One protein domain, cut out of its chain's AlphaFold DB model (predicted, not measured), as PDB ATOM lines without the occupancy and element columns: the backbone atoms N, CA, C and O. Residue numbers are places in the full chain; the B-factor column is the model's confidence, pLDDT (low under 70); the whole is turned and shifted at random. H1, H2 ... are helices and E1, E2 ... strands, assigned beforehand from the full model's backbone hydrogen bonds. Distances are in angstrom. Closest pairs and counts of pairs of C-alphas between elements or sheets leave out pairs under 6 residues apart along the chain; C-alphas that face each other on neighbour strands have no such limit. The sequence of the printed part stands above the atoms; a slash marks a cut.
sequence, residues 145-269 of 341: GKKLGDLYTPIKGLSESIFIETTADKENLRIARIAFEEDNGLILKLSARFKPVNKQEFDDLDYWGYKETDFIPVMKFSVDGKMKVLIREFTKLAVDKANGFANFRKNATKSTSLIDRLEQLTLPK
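Overview. This is residues 145 to 269 of the 341 residues of the protein "Site-specific DNA-methyltransferase (adenine-specific)" of marine sediment metagenome (UniProt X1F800). A strongly twisted sheet of four strands, built mainly on the long hairpin E3 and E4, has two helices over one face, the long H1 along E4 and E3 and the short H2 on the same face. The long link of residues 196 to 215 reaches to one end of the length, while E1 and E6 lie side by side at the other. The printed part has 125 residues, with E1 E2 E3 E4 E5 H1 H2 E6 along the chain, and under half of the residues are in named elements. The sheet has the order E2 E5 E4 E3, antiparallel throughout, and the class is mixed, helices and strands. The whole is compact, with a radius of gyration of the C-alphas of 14.6 A, yet elongated in outline, spanning 47 by 29 by 24 A.

Along the chain. E1, residues 145 to 147, begins at C-alpha 145 (63.927, 100.470, 80.242). E2 is residues 152 to 154. E3, residues 171 to 182, is 32.1 A long, and E4, residues 186 to 195, is 29.9 A. E5, residues 216 to 221, is 15.3 A. H1, residues 225 to 241, is 24.3 A long and begins at C-alpha 225 (75.711, 89.124, 86.027). H2 is residues 258 to 263, and E6, residues 266 to 268, ends at C-alpha 268 (64.318, 95.759, 78.034).

Arrangement. E3, E4 and E5 form a meander, each strand the antiparallel neighbour of the one before; with E2, the antiparallel neighbour of E5, they form a Greek key. Between E2 and E5, N 153 and O 220 are 2.8 A apart, within hydrogen-bond range. Between E5 and E4, N 221 and O 186 are 2.8 A apart, and between E4 and E3, N 189 and O 179 are 2.8 A apart. E4 and E5 are also a hairpin. The two layers are the sheet and, on one face, H1 and H2. H1 has a height over the sheet of 9.6 A and runs along the strands, at 3 degrees to E4 on the local plane; its closest C-alphas to E3 are those of Arg 232 and Phe 180, 6.9 A. H2 comes closest to E3 at the C-alphas of Leu 258 and Arg 174, 6.8 A. H1 and H2 are apart. Every O i to N i+4 pair is within hydrogen-bond range in H1 and H2. E1 and E6 pair with no named strand; their closest C-alphas, those of Lys 147 and Thr 266, are 4.3 A apart.

Size, cuts and confidence. The two C-alphas farthest apart, those of Gln 200 and Lys 269, are 47.6 A apart. The printed part has no cut. The links E2 to E3, E4 to E5 and H1 to H2 are long. Mean pLDDT of the printed part is 94.1, and no printed residue is under 70.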
ATOM      1  N   GLY A 145      63.363  99.953  79.003       96.06
ATOM      2  CA  GLY A 145      63.927 100.470  80.242       96.06
ATOM      3  C   GLY A 145      65.065 101.454  79.984       96.06
ATOM      4  O   GLY A 145      64.913 102.404  79.220       96.06
ATOM      5  N   LYS A 146      66.198 101.244  80.665       96.62
ATOM      6  CA  LYS A 146      67.365 102.136  80.605       96.62
ATOM      7  C   LYS A 146      68.021 102.117  79.227       96.62
ATOM      8  O   LYS A 146      68.019 101.090  78.539       96.62
ATOM      9  N   LYS A 147      68.621 103.243  78.849       97.88
ATOM     10  CA  LYS A 147      69.474 103.305  77.670       97.88
ATOM     11  C   LYS A 147      70.859 102.760  77.993       97.88
ATOM     12  O   LYS A 147      71.303 102.799  79.139       97.88
ATOM     13  N   LEU A 148      71.562 102.282  76.975       96.50
ATOM     14  CA  LEU A 148      72.941 101.826  77.120       96.50
ATOM     15  C   LEU A 148      73.856 102.969  77.590       96.50
ATOM     16  O   LEU A 148      74.744 102.740  78.410       96.50
ATOM     17  N   GLY A 149      73.571 104.198  77.135       96.50
ATOM     18  CA  GLY A 149      74.268 105.415  77.552       96.50
ATOM     19  C   GLY A 149      74.201 105.690  79.059       96.50
ATOM     20  O   GLY A 149      75.139 106.240  79.622       96.50
ATOM     21  N   ASP A 150      73.151 105.220  79.738       96.38
ATOM     22  CA  ASP A 150      72.960 105.432  81.180       96.38
ATOM     23  C   ASP A 150      73.772 104.449  82.046       96.38
ATOM     24  O   ASP A 150      73.755 104.536  83.275       96.38
ATOM     25  N   LEU A 151      74.413 103.448  81.431       96.12
ATOM     26  CA  LEU A 151      74.981 102.287  82.126       96.12
ATOM     27  C   LEU A 151      76.499 102.153  81.994       96.12
ATOM     28  O   LEU A 151      77.086 101.303  82.671       96.12
ATOM     29  N   TYR A 152      77.133 102.923  81.110       96.06
ATOM     30  CA  TYR A 152      78.538 102.728  80.770       96.06
ATOM     31  C   TYR A 152      79.459 103.801  81.352       96.06
ATOM     32  O   TYR A 152      79.061 104.913  81.680       96.06
ATOM     33  N   THR A 153      80.736 103.451  81.448       94.81
ATOM     34  CA  THR A 153      81.848 104.386  81.596       94.81
ATOM     35  C   THR A 153      82.698 104.321  80.323       94.81
ATOM     36  O   THR A 153      82.996 103.212  79.860       94.81
ATOM     37  N   PRO A 154      83.079 105.462  79.724       92.50
ATOM     38  CA  PRO A 154      83.905 105.477  78.521       92.50
ATOM     39  C   PRO A 154      85.298 104.895  78.791       92.50
ATOM     40  O   PRO A 154      85.883 105.103  79.856       92.50
ATOM     41  N   ILE A 155      85.839 104.167  77.814       92.75
ATOM     42  CA  ILE A 155      87.219 103.669  77.862       92.75
ATOM     43  C   ILE A 155      88.198 104.825  77.589       92.75
ATOM     44  O   ILE A 155      87.898 105.760  76.844       92.75
ATOM     45  N   LYS A 156      89.393 104.771  78.192       91.56
ATOM     46  CA  LYS A 156      90.465 105.745  77.938       91.56
ATOM     47  C   LYS A 156      90.805 105.783  76.441       91.56
ATOM     48  O   LYS A 156      91.015 104.736  75.840       91.56
ATOM     49  N   GLY A 157      90.886 106.983  75.866       89.25
ATOM     50  CA  GLY A 157      91.163 107.180  74.438       89.25
ATOM     51  C   GLY A 157      89.925 107.141  73.536       89.25
ATOM     52  O   GLY A 157      90.058 107.304  72.329       89.25
ATOM     53  N   LEU A 158      88.710 106.991  74.087       90.62
ATOM     54  CA  LEU A 158      87.479 107.006  73.283       90.62
ATOM     55  C   LEU A 158      87.326 108.295  72.459       90.62
ATOM     56  O   LEU A 158      86.905 108.233  71.307       90.62
ATOM     57  N   SER A 159      87.704 109.443  73.027       90.62
ATOM     58  CA  SER A 159      87.659 110.756  72.368       90.62
ATOM     59  C   SER A 159      88.602 110.892  71.171       90.62
ATOM     60  O   SER A 159      88.443 111.814  70.387       90.62
ATOM     61  N   GLU A 160      89.592 110.011  71.048       90.44
ATOM     62  CA  GLU A 160      90.534 109.972  69.921       90.44
ATOM     63  C   GLU A 160      90.144 108.884  68.907       90.44
ATOM     64  O   GLU A 160      90.801 108.710  67.884       90.44
ATOM     65  N   SER A 161      89.087 108.119  69.194       92.94
ATOM     66  CA  SER A 161      88.660 107.002  68.360       92.94
ATOM     67  C   SER A 161      87.712 107.444  67.249       92.94
ATOM     68  O   SER A 161      86.878 108.328  67.431       92.94
ATOM     69  N   ILE A 162      87.724 106.704  66.141       93.56
ATOM     70  CA  ILE A 162      86.801 106.896  65.011       93.56
ATOM     71  C   ILE A 162      85.310 106.824  65.401       93.56
ATOM     72  O   ILE A 162      84.443 107.253  64.647       93.56
ATOM     73  N   PHE A 163      84.961 106.272  66.568       95.75
ATOM     74  CA  PHE A 163      83.560 106.086  66.959       95.75
ATOM     75  C   PHE A 163      82.876 107.375  67.417       95.75
ATOM     76  O   PHE A 163      81.643 107.410  67.421       95.75
ATOM     77  N   ILE A 164      83.649 108.412  67.765       94.75
ATOM     78  CA  ILE A 164      83.135 109.765  68.031       94.75
ATOM     79  C   ILE A 164      83.027 110.617  66.756       94.75
ATOM     80  O   ILE A 164      82.357 111.647  66.765       94.75
ATOM     81  N   GLU A 165      83.652 110.180  65.659       94.12
ATOM     82  CA  GLU A 165      83.580 110.855  64.366       94.12
ATOM     83  C   GLU A 165      82.198 110.682  63.717       94.12
ATOM     84  O   GLU A 165      81.383 109.818  64.068       94.12
ATOM     85  N   THR A 166      81.929 111.529  62.730       95.06
ATOM     86  CA  THR A 166      80.661 111.598  62.009       95.06
ATOM     87  C   THR A 166      80.857 111.318  60.524       95.06
ATOM     88  O   THR A 166      81.972 111.167  60.023       95.06
ATOM     89  N   THR A 167      79.763 111.315  59.755       92.44
ATOM     90  CA  THR A 167      79.895 111.244  58.292       92.44
ATOM     91  C   THR A 167      80.390 112.542  57.650       92.44
ATOM     92  O   THR A 167      80.507 112.585  56.428       92.44
ATOM     93  N   ALA A 168      80.609 113.612  58.425       87.88
ATOM     94  CA  ALA A 168      81.350 114.777  57.946       87.88
ATOM     95  C   ALA A 168      82.856 114.473  57.861       87.88
ATOM     96  O   ALA A 168      83.524 114.983  56.966       87.88
ATOM     97  N   ASP A 169      83.346 113.591  58.736       86.94
ATOM     98  CA  ASP A 169      84.752 113.198  58.831       86.94
ATOM     99  C   ASP A 169      85.051 111.960  57.967       86.94
ATOM    100  O   ASP A 169      86.075 111.894  57.281       86.94
ATOM    101  N   LYS A 170      84.134 110.974  57.957       88.06
ATOM    102  CA  LYS A 170      84.295 109.689  57.249       88.06
ATOM    103  C   LYS A 170      83.036 109.283  56.481       88.06
ATOM    104  O   LYS A 170      81.985 109.008  57.061       88.06
ATOM    105  N   GLU A 171      83.138 109.158  55.160       92.75
ATOM    106  CA  GLU A 171      82.000 108.761  54.325       92.75
ATOM    107  C   GLU A 171      81.498 107.347  54.689       92.75
ATOM    108  O   GLU A 171      82.278 106.407  54.854       92.75
ATOM    109  N   ASN A 172      80.174 107.173  54.783       93.62
ATOM    110  CA  ASN A 172      79.511 105.893  55.081       93.62
ATOM    111  C   ASN A 172      79.983 105.194  56.372       93.62
ATOM    112  O   ASN A 172      79.955 103.962  56.445       93.62
ATOM    113  N   LEU A 173      80.394 105.966  57.383       96.62
ATOM    114  CA  LEU A 173      80.808 105.451  58.686       96.62
ATOM    115  C   LEU A 173      79.673 104.695  59.399       96.62
ATOM    116  O   LEU A 173      78.577 105.224  59.611       96.62
ATOM    117  N   ARG A 174      79.943 103.446  59.784       96.31
ATOM    118  CA  ARG A 174      78.988 102.556  60.460       96.31
ATOM    119  C   ARG A 174      79.673 101.512  61.334       96.31
ATOM    120  O   ARG A 174      80.816 101.143  61.083       96.31
ATOM    121  N   ILE A 175      78.937 100.983  62.307       96.62
ATOM    122  CA  ILE A 175      79.347  99.797  63.071       96.62
ATOM    123  C   ILE A 175      79.274  98.578  62.145       96.62
ATOM    124  O   ILE A 175      78.209  98.277  61.597       96.62
ATOM    125  N   ALA A 176      80.400  97.886  61.972       94.81
ATOM    126  CA  ALA A 176      80.472  96.646  61.205       94.81
ATOM    127  C   ALA A 176      80.211  95.437  62.098       94.81
ATOM    128  O   ALA A 176      79.245  94.706  61.875       94.81
ATOM    129  N   ARG A 177      81.036  95.254  63.130       95.50
ATOM    130  CA  ARG A 177      80.922  94.151  64.084       95.50
ATOM    131  C   ARG A 177      81.017  94.668  65.509       95.50
ATOM    132  O   ARG A 177      81.594  95.722  65.775       95.50
ATOM    133  N   ILE A 178      80.460  93.886  66.426       97.25
ATOM    134  CA  ILE A 178      80.626  94.097  67.860       97.25
ATOM    135  C   ILE A 178      81.188  92.839  68.503       97.25
ATOM    136  O   ILE A 178      80.891  91.721  68.081       97.25
ATOM    137  N   ALA A 179      81.967  93.028  69.555       97.38
ATOM    138  CA  ALA A 179      82.459  91.963  70.404       97.38
ATOM    139  C   ALA A 179      82.359  92.399  71.863       97.38
ATOM    140  O   ALA A 179      82.306  93.588  72.176       97.38
ATOM    141  N   PHE A 180      82.329  91.422  72.758       97.31
ATOM    142  CA  PHE A 180      82.353  91.669  74.189       97.31
ATOM    143  C   PHE A 180      83.502  90.902  74.817       97.31
ATOM    144  O   PHE A 180      83.737  89.747  74.468       97.31
ATOM    145  N   GLU A 181      84.162  91.539  75.770       95.94
ATOM    146  CA  GLU A 181      85.182  90.940  76.623       95.94
ATOM    147  C   GLU A 181      84.775  91.112  78.088       95.94
ATOM    148  O   GLU A 181      84.116  92.093  78.448       95.94
ATOM    149  N   GLU A 182      85.131  90.144  78.928       92.88
ATOM    150  CA  GLU A 182      84.988  90.264  80.377       92.88
ATOM    151  C   GLU A 182      86.355  90.534  81.005       92.88
ATOM    152  O   GLU A 182      87.208  89.656  81.038       92.88
ATOM    153  N   ASP A 183      86.537  91.750  81.518       86.62
ATOM    154  CA  ASP A 183      87.696  92.157  82.318       86.62
ATOM    155  C   ASP A 183      87.238  93.167  83.379       86.62
ATOM    156  O   ASP A 183      86.905  94.320  83.073       86.62
ATOM    157  N   ASN A 184      87.154  92.710  84.636       86.31
ATOM    158  CA  ASN A 184      86.694  93.507  85.781       86.31
ATOM    159  C   ASN A 184      85.447  94.357  85.449       86.31
ATOM    160  O   ASN A 184      85.390  95.559  85.729       86.31
ATOM    161  N   GLY A 185      84.490  93.740  84.749       92.06
ATOM    162  CA  GLY A 185      83.376  94.405  84.076       92.06
ATOM    163  C   GLY A 185      83.093  93.773  82.714       92.06
ATOM    164  O   GLY A 185      83.722  92.789  82.334       92.06
ATOM    165  N   LEU A 186      82.118  94.321  81.993       97.44
ATOM    166  CA  LEU A 186      81.828  93.954  80.607       97.44
ATOM    167  C   LEU A 186      82.332  95.072  79.691       97.44
ATOM    168  O   LEU A 186      81.935  96.219  79.870       97.44
ATOM    169  N   ILE A 187      83.179  94.753  78.717       97.69
ATOM    170  CA  ILE A 187      83.729  95.722  77.764       97.69
ATOM    171  C   ILE A 187      83.124  95.455  76.389       97.69
ATOM    172  O   ILE A 187      83.273  94.363  75.845       97.69
ATOM    173  N   LEU A 188      82.449  96.454  75.823       97.88
ATOM    174  CA  LEU A 188      82.010  96.450  74.430       97.88
ATOM    175  C   LEU A 188      83.154  96.939  73.544       97.88
ATOM    176  O   LEU A 188      83.685  98.033  73.754       97.88
ATOM    177  N   LYS A 189      83.494  96.139  72.535       97.75
ATOM    178  CA  LYS A 189      84.412  96.487  71.451       97.75
ATOM    179  C   LYS A 189      83.657  96.580  70.135       97.75
ATOM    180  O   LYS A 189      82.753  95.784  69.879       97.75
ATOM    181  N   LEU A 190      84.057  97.514  69.285       97.31
ATOM    182  CA  LEU A 190      83.454  97.737  67.975       97.31
ATOM    183  C   LEU A 190      84.517  97.666  66.886       97.31
ATOM    184  O   LEU A 190      85.644  98.104  67.104       97.31
ATOM    185  N   SER A 191      84.131  97.194  65.705       97.19
ATOM    186  CA  SER A 191      84.809  97.562  64.464       97.19
ATOM    187  C   SER A 191      83.967  98.588  63.706       97.19
ATOM    188  O   SER A 191      82.740  98.458  63.587       97.19
ATOM    189  N   ALA A 192      84.617  99.636  63.207       96.44
ATOM    190  CA  ALA A 192      84.003 100.615  62.323       96.44
ATOM    191  C   ALA A 192      84.318 100.264  60.875       96.44
ATOM    192  O   ALA A 192      85.428  99.849  60.552       96.44
ATOM    193  N   ARG A 193      83.355 100.495  59.988       95.94
ATOM    194  CA  ARG A 193      83.551 100.407  58.545       95.94
ATOM    195  C   ARG A 193      83.165 101.721  57.891       95.94
ATOM    196  O   ARG A 193      82.100 102.262  58.178       95.94
ATOM    197  N   PHE A 194      84.025 102.218  57.012       95.62
ATOM    198  CA  PHE A 194      83.857 103.496  56.322       95.62
ATOM    199  C   PHE A 194      84.505 103.446  54.937       95.62
ATOM    200  O   PHE A 194      85.246 102.515  54.617       95.62
ATOM    201  N   LYS A 195      84.201 104.436  54.101       94.25
ATOM    202  CA  LYS A 195      84.802 104.591  52.779       94.25
ATOM    203  C   LYS A 195      85.853 105.705  52.841       94.25
ATOM    204  O   LYS A 195      85.482 106.852  53.093       94.25
ATOM    205  N   PRO A 196      87.152 105.395  52.675       90.06
ATOM    206  CA  PRO A 196      88.192 106.418  52.688       90.06
ATOM    207  C   PRO A 196      88.047 107.393  51.520       90.06
ATOM    208  O   PRO A 196      87.709 106.991  50.405       90.06
ATOM    209  N   VAL A 197      88.350 108.668  51.776       84.19
ATOM    210  CA  VAL A 197      88.372 109.719  50.745       84.19
ATOM    211  C   VAL A 197      89.548 109.496  49.795       84.19
ATOM    212  O   VAL A 197      89.362 109.472  48.579       84.19
ATOM    213  N   ASN A 198      90.745 109.258  50.344       84.75
ATOM    214  CA  ASN A 198      91.919 108.877  49.571       84.75
ATOM    215  C   ASN A 198      92.149 107.366  49.665       84.75
ATOM    216  O   ASN A 198      92.659 106.855  50.657       84.75
ATOM    217  N   LYS A 199      91.758 106.637  48.619       83.62
ATOM    218  CA  LYS A 199      91.911 105.176  48.577       83.62
ATOM    219  C   LYS A 199      93.366 104.721  48.459       83.62
ATOM    220  O   LYS A 199      93.647 103.585  48.802       83.62
ATOM    221  N   GLN A 200      94.264 105.578  47.970       81.00
ATOM    222  CA  GLN A 200      95.671 105.226  47.741       81.00
ATOM    223  C   GLN A 200      96.480 105.130  49.044       81.00
ATOM    224  O   GLN A 200      97.590 104.621  49.026       81.00
ATOM    225  N   GLU A 201      95.932 105.611  50.163       85.06
ATOM    226  CA  GLU A 201      96.558 105.535  51.492       85.06
ATOM    227  C   GLU A 201      96.311 104.196  52.205       85.06
ATOM    228  O   GLU A 201      96.810 103.991  53.310       85.06
ATOM    229  N   PHE A 202      95.519 103.298  51.612       84.75
ATOM    230  CA  PHE A 202      95.096 102.053  52.243       84.75
ATOM    231  C   PHE A 202      95.327 100.870  51.308       84.75
ATOM    232  O   PHE A 202      94.679 100.755  50.268       84.75
ATOM    233  N   ASP A 203      96.188  99.953  51.736       84.38
ATOM    234  CA  ASP A 203      96.507  98.735  50.985       84.38
ATOM    235  C   ASP A 203      95.506  97.592  51.241       84.38
ATOM    236  O   ASP A 203      95.552  96.556  50.583       84.38
ATOM    237  N   ASP A 204      94.575  97.772  52.182       88.19
ATOM    238  CA  ASP A 204      93.676  96.727  52.683       88.19
ATOM    239  C   ASP A 204      92.187  97.111  52.608       88.19
ATOM    240  O   ASP A 204      91.395  96.906  53.531       88.19
ATOM    241  N   LEU A 205      91.788  97.681  51.471       90.38
ATOM    242  CA  LEU A 205      90.384  97.941  51.162       90.38
ATOM    243  C   LEU A 205      89.677  96.688  50.646       90.38
ATOM    244  O   LEU A 205      90.245  95.887  49.906       90.38
ATOM    245  N   ASP A 206      88.392  96.555  50.976       90.25
ATOM    246  CA  ASP A 206      87.567  95.493  50.408       90.25
ATOM    247  C   ASP A 206      87.217  95.749  48.929       90.25
ATOM    248  O   ASP A 206      87.457  96.827  48.377       90.25
ATOM    249  N   TYR A 207      86.581  94.765  48.285       88.38
ATOM    250  CA  TYR A 207      86.147  94.863  46.883       88.38
ATOM    251  C   TYR A 207      85.271  96.100  46.594       88.38
ATOM    252  O   TYR A 207      85.251  96.621  45.481       88.38
ATOM    253  N   TRP A 208      84.565  96.608  47.608       89.25
ATOM    254  CA  TRP A 208      83.688  97.776  47.516       89.25
ATOM    255  C   TRP A 208      84.388  99.091  47.915       89.25
ATOM    256  O   TRP A 208      83.760 100.156  47.907       89.25
ATOM    257  N   GLY A 209      85.687  99.051  48.226       91.12
ATOM    258  CA  GLY A 209      86.509 100.194  48.616       91.12
ATOM    259  C   GLY A 209      86.286 100.671  50.051       91.12
ATOM    260  O   GLY A 209      86.502 101.851  50.328       91.12
ATOM    261  N   TYR A 210      85.802  99.802  50.939       94.06
ATOM    262  CA  TYR A 210      85.665 100.088  52.363       94.06
ATOM    263  C   TYR A 210      86.897  99.640  53.140       94.06
ATOM    264  O   TYR A 210      87.445  98.571  52.888       94.06
ATOM    265  N   LYS A 211      87.236 100.424  54.161       94.50
ATOM    266  CA  LYS A 211      88.150 100.039  55.232       94.50
ATOM    267  C   LYS A 211      87.326  99.602  56.440       94.50
ATOM    268  O   LYS A 211      86.328 100.250  56.771       94.50
ATOM    269  N   GLU A 212      87.741  98.525  57.094       95.44
ATOM    270  CA  GLU A 212      87.247  98.137  58.414       95.44
ATOM    271  C   GLU A 212      88.385  98.254  59.435       95.44
ATOM    272  O   GLU A 212      89.535  97.952  59.121       95.44
ATOM    273  N   THR A 213      88.089  98.756  60.631       94.75
ATOM    274  CA  THR A 213      89.060  98.813  61.731       94.75
ATOM    275  C   THR A 213      89.129  97.481  62.468       94.75
ATOM    276  O   THR A 213      88.178  96.698  62.446       94.75
ATOM    277  N   ASP A 214      90.195  97.276  63.235       94.94
ATOM    278  CA  ASP A 214      90.198  96.253  64.280       94.94
ATOM    279  C   ASP A 214      89.139  96.542  65.358       94.94
ATOM    280  O   ASP A 214      88.517  97.614  65.400       94.94
ATOM    281  N   PHE A 215      88.935  95.569  66.249       96.62
ATOM    282  CA  PHE A 215      88.082  95.738  67.421       96.62
ATOM    283  C   PHE A 215      88.715  96.695  68.430       96.62
ATOM    284  O   PHE A 215      89.700  96.366  69.090       96.62
ATOM    285  N   ILE A 216      88.080  97.847  68.619       95.94
ATOM    286  CA  ILE A 216      88.507  98.883  69.559       95.94
ATOM    287  C   ILE A 216      87.505  98.932  70.726       95.94
ATOM    288  O   ILE A 216      86.292  98.949  70.488       95.94
ATOM    289  N   PRO A 217      87.965  98.930  71.988       96.31
ATOM    290  CA  PRO A 217      87.097  99.032  73.159       96.31
ATOM    291  C   PRO A 217      86.482 100.429  73.283       96.31
ATOM    292  O   PRO A 217      87.178 101.431  73.143       96.31
ATOM    293  N   VAL A 218      85.182 100.496  73.585       96.06
ATOM    294  CA  VAL A 218      84.444 101.772  73.628       96.06
ATOM    295  C   VAL A 218      83.692 102.027  74.932       96.06
ATOM    296  O   VAL A 218      83.743 103.133  75.465       96.06
ATOM    297  N   MET A 219      83.017 101.014  75.475       96.69
ATOM    298  CA  MET A 219      82.134 101.158  76.633       96.69
ATOM    299  C   MET A 219      82.453 100.078  77.659       96.69
ATOM    300  O   MET A 219      82.518  98.897  77.310       96.69
ATOM    301  N   LYS A 220      82.622 100.472  78.925       97.44
ATOM    302  CA  LYS A 220      82.749  99.555  80.061       97.44
ATOM    303  C   LYS A 220      81.487  99.593  80.914       97.44
ATOM    304  O   LYS A 220      81.057 100.665  81.320       97.44
ATOM    305  N   PHE A 221      80.938  98.427  81.238       97.25
ATOM    306  CA  PHE A 221      79.763  98.274  82.092       97.25
ATOM    307  C   PHE A 221      80.139  97.570  83.397       97.25
ATOM    308  O   PHE A 221      80.616  96.429  83.397       97.25
ATOM    309  N   SER A 222      79.870  98.243  84.513       95.38
ATOM    310  CA  SER A 222      80.070  97.731  85.874       95.38
ATOM    311  C   SER A 222      78.716  97.370  86.487       95.38
ATOM    312  O   SER A 222      78.196  98.076  87.344       95.38
ATOM    313  N   VAL A 223      78.115  96.289  85.988       94.50
ATOM    314  CA  VAL A 223      76.770  95.825  86.372       94.50
ATOM    315  C   VAL A 223      76.798  94.365  86.835       94.50
ATOM    316  O   VAL A 223      77.805  93.674  86.654       94.50
ATOM    317  N   ASP A 224      75.705  93.888  87.435       93.00
ATOM    318  CA  ASP A 224      75.578  92.494  87.876       93.00
ATOM    319  C   ASP A 224      75.532  91.485  86.711       93.00
ATOM    320  O   ASP A 224      75.395  91.850  85.542       93.00
ATOM    321  N   GLY A 225      75.638  90.191  87.028       90.94
ATOM    322  CA  GLY A 225      75.711  89.124  86.027       90.94
ATOM    323  C   GLY A 225      74.521  89.075  85.059       90.94
ATOM    324  O   GLY A 225      74.728  88.916  83.858       90.94
ATOM    325  N   LYS A 226      73.284  89.271  85.535       93.56
ATOM    326  CA  LYS A 226      72.095  89.215  84.664       93.56
ATOM    327  C   LYS A 226      72.053  90.414  83.732       93.56
ATOM    328  O   LYS A 226      71.841  90.252  82.533       93.56
ATOM    329  N   MET A 227      72.317  91.606  84.261       96.00
ATOM    330  CA  MET A 227      72.381  92.813  83.452       96.00
ATOM    331  C   MET A 227      73.521  92.734  82.427       96.00
ATOM    332  O   MET A 227      73.326  93.140  81.286       96.00
ATOM    333  N   LYS A 228      74.675  92.140  82.767       96.38
ATOM    334  CA  LYS A 228      75.754  91.891  81.794       96.38
ATOM    335  C   LYS A 228      75.281  91.021  80.630       96.38
ATOM    336  O   LYS A 228      75.542  91.369  79.479       96.38
ATOM    337  N   VAL A 229      74.590  89.909  80.905       96.19
ATOM    338  CA  VAL A 229      74.060  89.031  79.847       96.19
ATOM    339  C   VAL A 229      73.029  89.774  79.002       96.19
ATOM    340  O   VAL A 229      73.112  89.723  77.776       96.19
ATOM    341  N   LEU A 230      72.109  90.512  79.632       97.62
ATOM    342  CA  LEU A 230      71.104  91.300  78.918       97.62
ATOM    343  C   LEU A 230      71.759  92.333  77.994       97.62
ATOM    344  O   LEU A 230      71.442  92.361  76.809       97.62
ATOM    345  N   ILE A 231      72.709  93.126  78.503       98.06
ATOM    346  CA  ILE A 231      73.468  94.094  77.702       98.06
ATOM    347  C   ILE A 231      74.142  93.384  76.531       98.06
ATOM    348  O   ILE A 231      73.945  93.779  75.386       98.06
ATOM    349  N   ARG A 232      74.914  92.325  76.795       97.81
ATOM    350  CA  ARG A 232      75.687  91.617  75.769       97.81
ATOM    351  C   ARG A 232      74.803  91.115  74.635       97.81
ATOM    352  O   ARG A 232      75.089  91.350  73.464       97.81
ATOM    353  N   GLU A 233      73.767  90.373  74.981       97.50
ATOM    354  CA  GLU A 233      73.008  89.587  74.016       97.50
ATOM    355  C   GLU A 233      71.940  90.439  73.329       97.50
ATOM    356  O   GLU A 233      71.765  90.335  72.116       97.50
ATOM    357  N   PHE A 234      71.312  91.371  74.051       97.50
ATOM    358  CA  PHE A 234      70.369  92.307  73.446       97.50
ATOM    359  C   PHE A 234      71.067  93.342  72.558       97.50
ATOM    360  O   PHE A 234      70.529  93.719  71.520       97.50
ATOM    361  N   THR A 235      72.288  93.774  72.903       97.56
ATOM    362  CA  THR A 235      73.059  94.674  72.027       97.56
ATOM    363  C   THR A 235      73.436  93.975  70.722       97.56
ATOM    364  O   THR A 235      73.273  94.573  69.662       97.56
ATOM    365  N   LYS A 236      73.870  92.704  70.766       96.94
ATOM    366  CA  LYS A 236      74.110  91.899  69.549       96.94
ATOM    367  C   LYS A 236      72.861  91.823  68.684       96.94
ATOM    368  O   LYS A 236      72.914  92.183  67.514       96.94
ATOM    369  N   LEU A 237      71.733  91.469  69.295       96.06
ATOM    370  CA  LEU A 237      70.451  91.409  68.610       96.06
ATOM    371  C   LEU A 237      70.083  92.745  67.945       96.06
ATOM    372  O   LEU A 237      69.679  92.780  66.782       96.06
ATOM    373  N   ALA A 238      70.215  93.853  68.677       95.94
ATOM    374  CA  ALA A 238      69.871  95.173  68.169       95.94
ATOM    375  C   ALA A 238      70.792  95.621  67.034       95.94
ATOM    376  O   ALA A 238      70.331  96.244  66.076       95.94
ATOM    377  N   VAL A 239      72.074  95.265  67.109       95.00
ATOM    378  CA  VAL A 239      73.003  95.447  66.002       95.00
ATOM    379  C   VAL A 239      72.544  94.608  64.817       95.00
ATOM    380  O   VAL A 239      72.303  95.183  63.763       95.00
ATOM    381  N   ASP A 240      72.337  93.304  64.953       93.38
ATOM    382  CA  ASP A 240      71.954  92.430  63.836       93.38
ATOM    383  C   ASP A 240      70.674  92.889  63.130       93.38
ATOM    384  O   ASP A 240      70.682  93.046  61.907       93.38
ATOM    385  N   LYS A 241      69.629  93.239  63.890       93.81
ATOM    386  CA  LYS A 241      68.388  93.809  63.337       93.81
ATOM    387  C   LYS A 241      68.575  95.191  62.720       93.81
ATOM    388  O   LYS A 241      68.016  95.475  61.658       93.81
ATOM    389  N   ALA A 242      69.349  96.047  63.384       87.06
ATOM    390  CA  ALA A 242      69.557  97.445  63.024       87.06
ATOM    391  C   ALA A 242      68.235  98.205  62.752       87.06
ATOM    392  O   ALA A 242      67.188  97.912  63.329       87.06
ATOM    393  N   ASN A 243      68.291  99.223  61.885       87.94
ATOM    394  CA  ASN A 243      67.123  99.896  61.302       87.94
ATOM    395  C   ASN A 243      66.102 100.483  62.298       87.94
ATOM    396  O   ASN A 243      64.919 100.585  61.992       87.94
ATOM    397  N   GLY A 244      66.559 100.947  63.462       91.69
ATOM    398  CA  GLY A 244      65.713 101.583  64.473       91.69
ATOM    399  C   GLY A 244      65.170 100.624  65.530       91.69
ATOM    400  O   GLY A 244      64.498 101.085  66.451       91.69
ATOM    401  N   PHE A 245      65.475  99.324  65.447       95.62
ATOM    402  CA  PHE A 245      65.154  98.387  66.522       95.62
ATOM    403  C   PHE A 245      65.769  98.869  67.841       95.62
ATOM    404  O   PHE A 245      66.941  99.239  67.882       95.62
ATOM    405  N   ALA A 246      64.966  98.896  68.908       95.50
ATOM    406  CA  ALA A 246      65.380  99.382  70.226       95.50
ATOM    407  C   ALA A 246      66.021 100.788  70.208       95.50
ATOM    408  O   ALA A 246      66.958 101.058  70.957       95.50
ATOM    409  N   ASN A 247      65.533 101.677  69.333       96.19
ATOM    410  CA  ASN A 247      66.060 103.032  69.106       96.19
ATOM    411  C   ASN A 247      67.506 103.083  68.581       96.19
ATOM    412  O   ASN A 247      68.128 104.145  68.573       96.19
ATOM    413  N   PHE A 248      68.035 101.965  68.080       96.56
ATOM    414  CA  PHE A 248      69.403 101.865  67.588       96.56
ATOM    415  C   PHE A 248      69.485 101.902  66.053       96.56
ATOM    416  O   PHE A 248      68.689 101.292  65.335       96.56
ATOM    417  N   ARG A 249      70.499 102.596  65.521       95.38
ATOM    418  CA  ARG A 249      70.865 102.571  64.094       95.38
ATOM    419  C   ARG A 249      72.377 102.398  63.954       95.38
ATOM    420  O   ARG A 249      73.129 103.102  64.611       95.38
ATOM    421  N   LYS A 250      72.807 101.517  63.041       94.88
ATOM    422  CA  LYS A 250      74.226 101.170  62.812       94.88
ATOM    423  C   LYS A 250      75.087 102.296  62.230       94.88
ATOM    424  O   LYS A 250      76.302 102.264  62.398       94.88
ATOM    425  N   ASN A 251      74.484 103.231  61.496       96.00
ATOM    426  CA  ASN A 251      75.215 104.229  60.716       96.00
ATOM    427  C   ASN A 251      75.326 105.554  61.479       96.00
ATOM    428  O   ASN A 251      74.342 106.031  62.064       96.00
ATOM    429  N   ALA A 252      76.496 106.181  61.387       96.25
ATOM    430  CA  ALA A 252      76.664 107.578  61.743       96.25
ATOM    431  C   ALA A 252      75.895 108.466  60.750       96.25
ATOM    432  O   ALA A 252      75.503 108.051  59.656       96.25
ATOM    433  N   THR A 253      75.673 109.713  61.141       96.06
ATOM    434  CA  THR A 253      75.199 110.783  60.251       96.06
ATOM    435  C   THR A 253      76.117 111.987  60.384       96.06
ATOM    436  O   THR A 253      77.053 111.956  61.173       96.06
ATOM    437  N   LYS A 254      75.842 113.076  59.657       94.88
ATOM    438  CA  LYS A 254      76.654 114.305  59.718       94.88
ATOM    439  C   LYS A 254      76.726 114.932  61.116       94.88
ATOM    440  O   LYS A 254      77.619 115.719  61.373       94.88
ATOM    441  N   SER A 255      75.769 114.615  61.984       94.56
ATOM    442  CA  SER A 255      75.605 115.209  63.316       94.56
ATOM    443  C   SER A 255      75.466 114.175  64.435       94.56
ATOM    444  O   SER A 255      75.004 114.515  65.518       94.56
ATOM    445  N   THR A 256      75.709 112.893  64.159       95.50
ATOM    446  CA  THR A 256      75.514 111.828  65.156       95.50
ATOM    447  C   THR A 256      76.568 110.762  64.937       95.50
ATOM    448  O   THR A 256      76.589 110.143  63.867       95.50
ATOM    449  N   SER A 257      77.421 110.581  65.938       96.94
ATOM    450  CA  SER A 257      78.514 109.613  65.954       96.94
ATOM    451  C   SER A 257      78.009 108.181  66.163       96.94
ATOM    452  O   SER A 257      76.818 107.947  66.394       96.94
ATOM    453  N   LEU A 258      78.899 107.189  66.080       96.69
ATOM    454  CA  LEU A 258      78.545 105.797  66.384       96.69
ATOM    455  C   LEU A 258      78.314 105.580  67.886       96.69
ATOM    456  O   LEU A 258      77.464 104.765  68.254       96.69
ATOM    457  N   ILE A 259      79.021 106.326  68.741       96.88
ATOM    458  CA  ILE A 259      78.791 106.309  70.190       96.88
ATOM    459  C   ILE A 259      77.423 106.891  70.523       96.88
ATOM    460  O   ILE A 259      76.651 106.209  71.192       96.88
ATOM    461  N   ASP A 260      77.055 108.041  69.954       96.81
ATOM    462  CA  ASP A 260      75.734 108.648  70.175       96.81
ATOM    463  C   ASP A 260      74.612 107.664  69.802       96.81
ATOM    464  O   ASP A 260      73.589 107.564  70.479       96.81
ATOM    465  N   ARG A 261      74.795 106.897  68.715       96.25
ATOM    466  CA  ARG A 261      73.840 105.860  68.293       96.25
ATOM    467  C   ARG A 261      73.709 104.746  69.323       96.25
ATOM    468  O   ARG A 261      72.587 104.314  69.589       96.25
ATOM    469  N   LEU A 262      74.827 104.263  69.862       96.62
ATOM    470  CA  LEU A 262      74.836 103.221  70.888       96.62
ATOM    471  C   LEU A 262      74.240 103.717  72.198       96.62
ATOM    472  O   LEU A 262      73.468 102.988  72.811       96.62
ATOM    473  N   GLU A 263      74.516 104.957  72.589       97.25
ATOM    474  CA  GLU A 263      73.933 105.564  73.782       97.25
ATOM    475  C   GLU A 263      72.405 105.590  73.740       97.25
ATOM    476  O   GLU A 263      71.780 105.473  74.787       97.25
ATOM    477  N   GLN A 264      71.786 105.695  72.556       97.31
ATOM    478  CA  GLN A 264      70.325 105.661  72.417       97.31
ATOM    479  C   GLN A 264      69.714 104.253  72.468       97.31
ATOM    480  O   GLN A 264      68.496 104.136  72.640       97.31
ATOM    481  N   LEU A 265      70.518 103.192  72.335       97.94
ATOM    482  CA  LEU A 265      70.029 101.814  72.374       97.94
ATOM    483  C   LEU A 265      69.324 101.564  73.706       97.94
ATOM    484  O   LEU A 265      69.919 101.682  74.773       97.94
ATOM    485  N   THR A 266      68.038 101.233  73.642       97.94
ATOM    486  CA  THR A 266      67.198 101.073  74.830       97.94
ATOM    487  C   THR A 266      67.012  99.596  75.156       97.94
ATOM    488  O   THR A 266      66.495  98.836  74.339       97.94
ATOM    489  N   LEU A 267      67.430  99.177  76.348       98.00
ATOM    490  CA  LEU A 267      67.334  97.783  76.784       98.00
ATOM    491  C   LEU A 267      65.918  97.463  77.285       98.00
ATOM    492  O   LEU A 267      65.217  98.369  77.741       98.00
ATOM    493  N   PRO A 268      65.480  96.194  77.267       98.00
ATOM    494  CA  PRO A 268      64.318  95.759  78.034       98.00
ATOM    495  C   PRO A 268      64.503  96.056  79.526       98.00
ATOM    496  O   PRO A 268      65.627  96.016  80.039       98.00
ATOM    497  N   LYS A 269      63.415  96.312  80.256       97.88
ATOM    498  CA  LYS A 269      63.483  96.308  81.723       97.88
ATOM    499  C   LYS A 269      63.856  94.913  82.202       97.88
ATOM    500  O   LYS A 269      63.223  93.938  81.810       97.88
TER     501      LYS A 269